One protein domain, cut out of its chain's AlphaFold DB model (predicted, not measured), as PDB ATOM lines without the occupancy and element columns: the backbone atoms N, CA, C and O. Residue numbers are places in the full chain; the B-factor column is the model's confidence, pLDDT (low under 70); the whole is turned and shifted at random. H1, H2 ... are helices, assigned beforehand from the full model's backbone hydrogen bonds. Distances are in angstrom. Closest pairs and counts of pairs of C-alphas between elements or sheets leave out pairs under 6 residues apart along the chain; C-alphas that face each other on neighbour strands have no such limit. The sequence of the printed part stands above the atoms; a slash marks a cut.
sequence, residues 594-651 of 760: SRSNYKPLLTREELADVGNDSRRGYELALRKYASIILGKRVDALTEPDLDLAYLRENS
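AT A GLANCE: This is residues 594 to 651 of the 760 residues of the protein "M23 family peptidase" of Proteobacteria bacterium (UniProt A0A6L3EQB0). One long helix, H2, makes a spine, with the short helix H1 at a corner by its first end and two short helices, H3 and H4, packed on its last part. H1 lies at one end of the longest axis and H4 at the other. The printed part has 58 residues with four named helices, H1, H2, H3 and H4 in chain order, and no named strand; the class is all helix. It is compact, with a radius of gyration of the C-alphas of 11.2 A, and spans 30 by 21 by 17 A.

IN THESE COORDINATES: The printed part begins at Ser 594, C-alpha (155.783, 105.601, 95.720), and residues 594 to 603 come before the first named helix. H1 is residues 604 to 610, 10.0 A long, from C-alpha 604 at (165.211, 95.579, 107.415). H2 is residues 614 to 630, 23.8 A. H3 is residues 639 to 642, 5.1 A. H4 is residues 644 to 650, 9.9 A, ending with C-alpha 650 at (163.211, 121.124, 97.159).

HOW THE PARTS SIT: H2 is the hub, touching three helices. H1 and H2 only just touch, with 3 pairs of C-alphas within 8 A, and touch only at the corner by their link. H2 does so with residues 616 to 617 alone; the closest C-alphas, of Val 610 and Gly 617, are 5.6 A apart. Their lines stand at a steep tilt of 56 degrees, opposite ways. H2 touches H3, the closest C-alphas being those of Ala 626 and Leu 642, 6.3 A. With residues 626 to 630 alone H2 touches H4, closest at the C-alphas of Ala 626 and Leu 647, 6.3 A, at a shallow tilt of 23 degrees, the same way. H3 and H4 are close but not clearly touching, with the C-alphas of Asp 641 and Leu 647 closest at 7.1 A. H1 is apart from H3 and H4. In H1, H2 and H4 every O i to N i+4 pair is within hydrogen-bond range; H3 is too short for such a pair.

THE WHOLE: The C-alphas farthest apart, of Ala 608 and Glu 649, are 31.6 A apart. The printed part has no cut and no long link. Mean pLDDT of the printed part is 87.9, and residue 645 alone is under 70.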
ATOM      1  N   SER A 594     157.175 105.858  96.060       83.81
ATOM      2  CA  SER A 594     155.783 105.601  95.720       83.81
ATOM      3  C   SER A 594     155.359 104.327  96.439       83.81
ATOM      4  O   SER A 594     156.190 103.524  96.876       83.81
ATOM      5  N   ARG A 595     154.053 104.061  96.476       81.94
ATOM      6  CA  ARG A 595     153.507 102.826  97.064       81.94
ATOM      7  C   ARG A 595     154.117 101.539  96.493       81.94
ATOM      8  O   ARG A 595     154.106 100.513  97.158       81.94
ATOM      9  N   SER A 596     154.662 101.588  95.276       80.38
ATOM     10  CA  SER A 596     155.260 100.427  94.600       80.38
ATOM     11  C   SER A 596     156.775 100.271  94.796       80.38
ATOM     12  O   SER A 596     157.313  99.214  94.479       80.38
ATOM     13  N   ASN A 597     157.478 101.291  95.303       81.12
ATOM     14  CA  ASN A 597     158.947 101.323  95.378       81.12
ATOM     15  C   ASN A 597     159.478 101.965  96.670       81.12
ATOM     16  O   ASN A 597     160.587 102.482  96.663       81.12
ATOM     17  N   TYR A 598     158.708 101.966  97.759       83.56
ATOM     18  CA  TYR A 598     159.128 102.585  99.022       83.56
ATOM     19  C   TYR A 598     160.171 101.757  99.793       83.56
ATOM     20  O   TYR A 598     160.975 102.308 100.536       83.56
ATOM     21  N   LYS A 599     160.177 100.431  99.598       85.19
ATOM     22  CA  LYS A 599     161.012  99.488 100.364       85.19
ATOM     23  C   LYS A 599     162.519  99.803 100.361       85.19
ATOM     24  O   LYS A 599     163.113  99.641 101.416       85.19
ATOM     25  N   PRO A 600     163.143 100.266  99.256       83.81
ATOM     26  CA  PRO A 600     164.558 100.643  99.235       83.81
ATOM     27  C   PRO A 600     164.966 101.760 100.193       83.81
ATOM     28  O   PRO A 600     166.142 101.856 100.507       83.81
ATOM     29  N   LEU A 601     164.031 102.593 100.661       85.25
ATOM     30  CA  LEU A 601     164.332 103.651 101.633       85.25
ATOM     31  C   LEU A 601     164.225 103.180 103.089       85.25
ATOM     32  O   LEU A 601     164.527 103.949 104.000       85.25
ATOM     33  N   LEU A 602     163.752 101.954 103.321       86.75
ATOM     34  CA  LEU A 602     163.524 101.415 104.655       86.75
ATOM     35  C   LEU A 602     164.599 100.390 105.022       86.75
ATOM     36  O   LEU A 602     165.039  99.608 104.178       86.75
ATOM     37  N   THR A 603     164.990 100.365 106.295       86.88
ATOM     38  CA  THR A 603     165.872  99.317 106.823       86.88
ATOM     39  C   THR A 603     165.121  97.989 106.941       86.88
ATOM     40  O   THR A 603     163.894  97.925 106.810       86.88
ATOM     41  N   ARG A 604     165.842  96.892 107.198       86.19
ATOM     42  CA  ARG A 604     165.211  95.579 107.415       86.19
ATOM     43  C   ARG A 604     164.317  95.583 108.654       86.19
ATOM     44  O   ARG A 604     163.245  94.987 108.623       86.19
ATOM     45  N   GLU A 605     164.747  96.263 109.708       90.12
ATOM     46  CA  GLU A 605     164.033  96.403 110.977       90.12
ATOM     47  C   GLU A 605     162.752  97.210 110.780       90.12
ATOM     48  O   GLU A 605     161.689  96.806 111.239       90.12
ATOM     49  N   GLU A 606     162.827  98.304 110.021       91.69
ATOM     50  CA  GLU A 606     161.649  99.084 109.658       91.69
ATOM     51  C   GLU A 606     160.697  98.271 108.793       91.69
ATOM     52  O   GLU A 606     159.511  98.229 109.087       91.69
ATOM     53  N   LEU A 607     161.197  97.566 107.769       90.31
ATOM     54  CA  LEU A 607     160.377  96.670 106.950       90.31
ATOM     55  C   LEU A 607     159.680  95.593 107.791       90.31
ATOM     56  O   LEU A 607     158.531  95.257 107.506       90.31
ATOM     57  N   ALA A 608     160.350  95.073 108.823       90.06
ATOM     58  CA  ALA A 608     159.759  94.136 109.769       90.06
ATOM     59  C   ALA A 608     158.674  94.799 110.639       90.06
ATOM     60  O   ALA A 608     157.613  94.204 110.816       90.06
ATOM     61  N   ASP A 609     158.896  96.030 111.115       94.56
ATOM     62  CA  ASP A 609     157.927  96.810 111.904       94.56
ATOM     63  C   ASP A 609     156.666  97.185 111.102       94.56
ATOM     64  O   ASP A 609     155.545  97.062 111.603       94.56
ATOM     65  N   VAL A 610     156.808  97.591 109.835       93.06
ATOM     66  CA  VAL A 610     155.636  97.844 108.974       93.06
ATOM     67  C   VAL A 610     154.939  96.571 108.506       93.06
ATOM     68  O   VAL A 610     153.749  96.610 108.182       93.06
ATOM     69  N   GLY A 611     155.644  95.440 108.462       92.81
ATOM     70  CA  GLY A 611     155.100  94.166 108.007       92.81
ATOM     71  C   GLY A 611     154.482  94.269 106.606       92.81
ATOM     72  O   GLY A 611     155.131  94.678 105.642       92.81
ATOM     73  N   ASN A 612     153.204  93.901 106.489       91.00
ATOM     74  CA  ASN A 612     152.459  93.945 105.224       91.00
ATOM     75  C   ASN A 612     151.680  95.257 105.003       91.00
ATOM     76  O   ASN A 612     150.995  95.392 103.985       91.00
ATOM     77  N   ASP A 613     151.769  96.228 105.917       94.50
ATOM     78  CA  ASP A 613     151.092  97.515 105.766       94.50
ATOM     79  C   ASP A 613     151.856  98.423 104.790       94.50
ATOM     80  O   ASP A 613     152.697  99.249 105.152       94.50
ATOM     81  N   SER A 614     151.541  98.262 103.504       89.62
ATOM     82  CA  SER A 614     152.133  99.065 102.429       89.62
ATOM     83  C   SER A 614     151.879 100.568 102.561       89.62
ATOM     84  O   SER A 614     152.671 101.360 102.048       89.62
ATOM     85  N   ARG A 615     150.802 100.981 103.245       92.19
ATOM     86  CA  ARG A 615     150.496 102.394 103.462       92.19
ATOM     87  C   ARG A 615     151.436 102.969 104.509       92.19
ATOM     88  O   ARG A 615     152.102 103.959 104.218       92.19
ATOM     89  N   ARG A 616     151.541 102.321 105.669       93.81
ATOM     90  CA  ARG A 616     152.461 102.737 106.736       93.81
ATOM     91  C   ARG A 616     153.918 102.692 106.257       93.81
ATOM     92  O   ARG A 616     154.683 103.609 106.536       93.81
ATOM     93  N   GLY A 617     154.283 101.691 105.452       91.38
ATOM     94  CA  GLY A 617     155.608 101.609 104.826       91.38
ATOM     95  C   GLY A 617     155.891 102.760 103.862       91.38
ATOM     96  O   GLY A 617     156.965 103.360 103.904       91.38
ATOM     97  N   TYR A 618     154.918 103.109 103.021       91.69
ATOM     98  CA  TYR A 618     155.022 104.266 102.137       91.69
ATOM     99  C   TYR A 618     155.142 105.586 102.914       91.69
ATOM    100  O   TYR A 618     156.002 106.397 102.584       91.69
ATOM    101  N   GLU A 619     154.331 105.792 103.954       91.56
ATOM    102  CA  GLU A 619     154.371 107.000 104.791       91.56
ATOM    103  C   GLU A 619     155.724 107.151 105.509       91.56
ATOM    104  O   GLU A 619     156.307 108.236 105.501       91.56
ATOM    105  N   LEU A 620     156.282 106.062 106.053       92.75
ATOM    106  CA  LEU A 620     157.613 106.069 106.668       92.75
ATOM    107  C   LEU A 620     158.714 106.402 105.650       92.75
ATOM    108  O   LEU A 620     159.585 107.231 105.915       92.75
ATOM    109  N   ALA A 621     158.657 105.800 104.460       90.81
ATOM    110  CA  ALA A 621     159.619 106.073 103.398       90.81
ATOM    111  C   ALA A 621     159.519 107.515 102.882       90.81
ATOM    112  O   ALA A 621     160.544 108.123 102.581       90.81
ATOM    113  N   LEU A 622     158.307 108.077 102.809       89.81
ATOM    114  CA  LEU A 622     158.088 109.473 102.434       89.81
ATOM    115  C   LEU A 622     158.705 110.421 103.465       89.81
ATOM    116  O   LEU A 622     159.387 111.364 103.078       89.81
ATOM    117  N   ARG A 623     158.553 110.133 104.764       92.81
ATOM    118  CA  ARG A 623     159.221 110.894 105.833       92.81
ATOM    119  C   ARG A 623     160.746 110.813 105.722       92.81
ATOM    120  O   ARG A 623     161.421 111.826 105.852       92.81
ATOM    121  N   LYS A 624     161.313 109.645 105.416       91.44
ATOM    122  CA  LYS A 624     162.763 109.522 105.176       91.44
ATOM    123  C   LYS A 624     163.237 110.304 103.960       91.44
ATOM    124  O   LYS A 624     164.218 111.032 104.040       91.44
ATOM    125  N   TYR A 625     162.518 110.188 102.850       89.75
ATOM    126  CA  TYR A 625     162.807 110.962 101.651       89.75
ATOM    127  C   TYR A 625     162.742 112.470 101.929       89.75
ATOM    128  O   TYR A 625     163.647 113.204 101.549       89.75
ATOM    129  N   ALA A 626     161.728 112.928 102.666       88.56
ATOM    130  CA  ALA A 626     161.608 114.317 103.098       88.56
ATOM    131  C   ALA A 626     162.775 114.764 103.983       88.56
ATOM    132  O   ALA A 626     163.358 115.819 103.751       88.56
ATOM    133  N   SER A 627     163.159 113.936 104.954       89.62
ATOM    134  CA  SER A 627     164.314 114.171 105.821       89.62
ATOM    135  C   SER A 627     165.597 114.386 105.012       89.62
ATOM    136  O   SER A 627     166.312 115.357 105.254       89.62
ATOM    137  N   ILE A 628     165.828 113.544 104.003       87.25
ATOM    138  CA  ILE A 628     166.967 113.639 103.083       87.25
ATOM    139  C   ILE A 628     166.926 114.944 102.281       87.25
ATOM    140  O   ILE A 628     167.887 115.710 102.294       87.25
ATOM    141  N   ILE A 629     165.817 115.204 101.584       86.00
ATOM    142  CA  ILE A 629     165.710 116.335 100.652       86.00
ATOM    143  C   ILE A 629     165.771 117.680 101.385       86.00
ATOM    144  O   ILE A 629     166.310 118.648 100.855       86.00
ATOM    145  N   LEU A 630     165.237 117.743 102.606       85.69
ATOM    146  CA  LEU A 630     165.151 118.971 103.395       85.69
ATOM    147  C   LEU A 630     166.305 119.139 104.389       85.69
ATOM    148  O   LEU A 630     166.388 120.178 105.043       85.69
ATOM    149  N   GLY A 631     167.159 118.124 104.560       87.44
ATOM    150  CA  GLY A 631     168.197 118.118 105.595       87.44
ATOM    151  C   GLY A 631     167.634 118.217 107.020       87.44
ATOM    152  O   GLY A 631     168.286 118.759 107.911       87.44
ATOM    153  N   LYS A 632     166.402 117.740 107.240       90.50
ATOM    154  CA  LYS A 632     165.714 117.755 108.541       90.50
ATOM    155  C   LYS A 632     165.743 116.367 109.160       90.50
ATOM    156  O   LYS A 632     165.710 115.373 108.443       90.50
ATOM    157  N   ARG A 633     165.728 116.264 110.490       91.81
ATOM    158  CA  ARG A 633     165.496 114.968 111.150       91.81
ATOM    159  C   ARG A 633     164.070 114.482 110.881       91.81
ATOM    160  O   ARG A 633     163.153 115.295 110.823       91.81
ATOM    161  N   VAL A 634     163.877 113.165 110.782       90.44
ATOM    162  CA  VAL A 634     162.564 112.539 110.517       90.44
ATOM    163  C   VAL A 634     161.493 112.953 111.537       90.44
ATOM    164  O   VAL A 634     160.344 113.178 111.161       90.44
ATOM    165  N   ASP A 635     161.865 113.087 112.811       92.31
ATOM    166  CA  ASP A 635     160.988 113.505 113.914       92.31
ATOM    167  C   ASP A 635     160.720 115.019 113.960       92.31
ATOM    168  O   ASP A 635     159.790 115.456 114.632       92.31
ATOM    169  N   ALA A 636     161.494 115.814 113.217       93.62
ATOM    170  CA  ALA A 636     161.321 117.259 113.087       93.62
ATOM    171  C   ALA A 636     160.499 117.663 111.845       93.62
ATOM    172  O   ALA A 636     160.320 118.855 111.593       93.62
ATOM    173  N   LEU A 637     160.027 116.695 111.051       92.38
ATOM    174  CA  LEU A 637     159.220 116.956 109.859       92.38
ATOM    175  C   LEU A 637     157.785 117.324 110.233       92.38
ATOM    176  O   LEU A 637     157.105 116.602 110.963       92.38
ATOM    177  N   THR A 638     157.316 118.427 109.666       92.75
ATOM    178  CA  THR A 638     155.930 118.892 109.777       92.75
ATOM    179  C   THR A 638     155.072 118.346 108.628       92.75
ATOM    180  O   THR A 638     155.605 117.889 107.622       92.75
ATOM    181  N   GLU A 639     153.740 118.393 108.725       89.62
ATOM    182  CA  GLU A 639     152.868 117.999 107.597       89.62
ATOM    183  C   GLU A 639     153.140 118.806 106.307       89.62
ATOM    184  O   GLU A 639     153.221 118.188 105.246       89.62
ATOM    185  N   PRO A 640     153.390 120.133 106.355       91.06
ATOM    186  CA  PRO A 640     153.869 120.876 105.188       91.06
ATOM    187  C   PRO A 640     155.173 120.337 104.582       91.06
ATOM    188  O   PRO A 640     155.329 120.365 103.367       91.06
ATOM    189  N   ASP A 641     156.088 119.804 105.400       87.38
ATOM    190  CA  ASP A 641     157.333 119.198 104.903       87.38
ATOM    191  C   ASP A 641     157.087 117.894 104.128       87.38
ATOM    192  O   ASP A 641     157.922 117.485 103.324       87.38
ATOM    193  N   LEU A 642     155.957 117.227 104.380       88.44
ATOM    194  CA  LEU A 642     155.565 115.974 103.731       88.44
ATOM    195  C   LEU A 642     154.693 116.188 102.495       88.44
ATOM    196  O   LEU A 642     154.404 115.216 101.787       88.44
ATOM    197  N   ASP A 643     154.284 117.428 102.219       89.50
ATOM    198  CA  ASP A 643     153.587 117.752 100.985       89.50
ATOM    199  C   ASP A 643     154.489 117.416  99.791       89.50
ATOM    200  O   ASP A 643     155.619 117.891  99.654       89.50
ATOM    201  N   LEU A 644     153.976 116.576  98.897       77.88
ATOM    202  CA  LEU A 644     154.699 116.121  97.720       77.88
ATOM    203  C   LEU A 644     155.131 117.284  96.821       77.88
ATOM    204  O   LEU A 644     156.191 117.212  96.199       77.88
ATOM    205  N   ALA A 645     154.322 118.346  96.748       67.56
ATOM    206  CA  ALA A 645     154.678 119.551  96.006       67.56
ATOM    207  C   ALA A 645     155.942 120.191  96.594       67.56
ATOM    208  O   ALA A 645     156.908 120.429  95.867       67.56
ATOM    209  N   TYR A 646     155.981 120.344  97.918       78.31
ATOM    210  CA  TYR A 646     157.124 120.895  98.637       78.31
ATOM    211  C   TYR A 646     158.386 120.041  98.451       78.31
ATOM    212  O   TYR A 646     159.469 120.560  98.174       78.31
ATOM    213  N   LEU A 647     158.261 118.715  98.514       81.75
ATOM    214  CA  LEU A 647     159.388 117.803  98.303       81.75
ATOM    215  C   LEU A 647     159.970 117.883  96.892       81.75
ATOM    216  O   LEU A 647     161.190 117.863  96.718       81.75
ATOM    217  N   ARG A 648     159.115 117.998  95.874       78.50
ATOM    218  CA  ARG A 648     159.553 118.146  94.479       78.50
ATOM    219  C   ARG A 648     160.225 119.484  94.225       78.50
ATOM    220  O   ARG A 648     161.223 119.529  93.513       78.50
ATOM    221  N   GLU A 649     159.719 120.556  94.825       78.50
ATOM    222  CA  GLU A 649     160.330 121.885  94.731       78.50
ATOM    223  C   GLU A 649     161.727 121.918  95.365       78.50
ATOM    224  O   GLU A 649     162.641 122.557  94.834       78.50
ATOM    225  N   ASN A 650     161.931 121.174  96.454       82.12
ATOM    226  CA  ASN A 650     163.211 121.124  97.159       82.12
ATOM    227  C   ASN A 650     164.187 120.062  96.616       82.12
ATOM    228  O   ASN A 650     165.398 120.218  96.784       82.12
ATOM    229  N   SER A 651     163.717 119.055  95.876       87.19
ATOM    230  CA  SER A 651     164.574 118.045  95.240       87.19
ATOM    231  C   SER A 651     165.367 118.615  94.056       87.19
ATOM    232  O   SER A 651     164.799 119.083  93.068       87.19
TER     233      SER A 651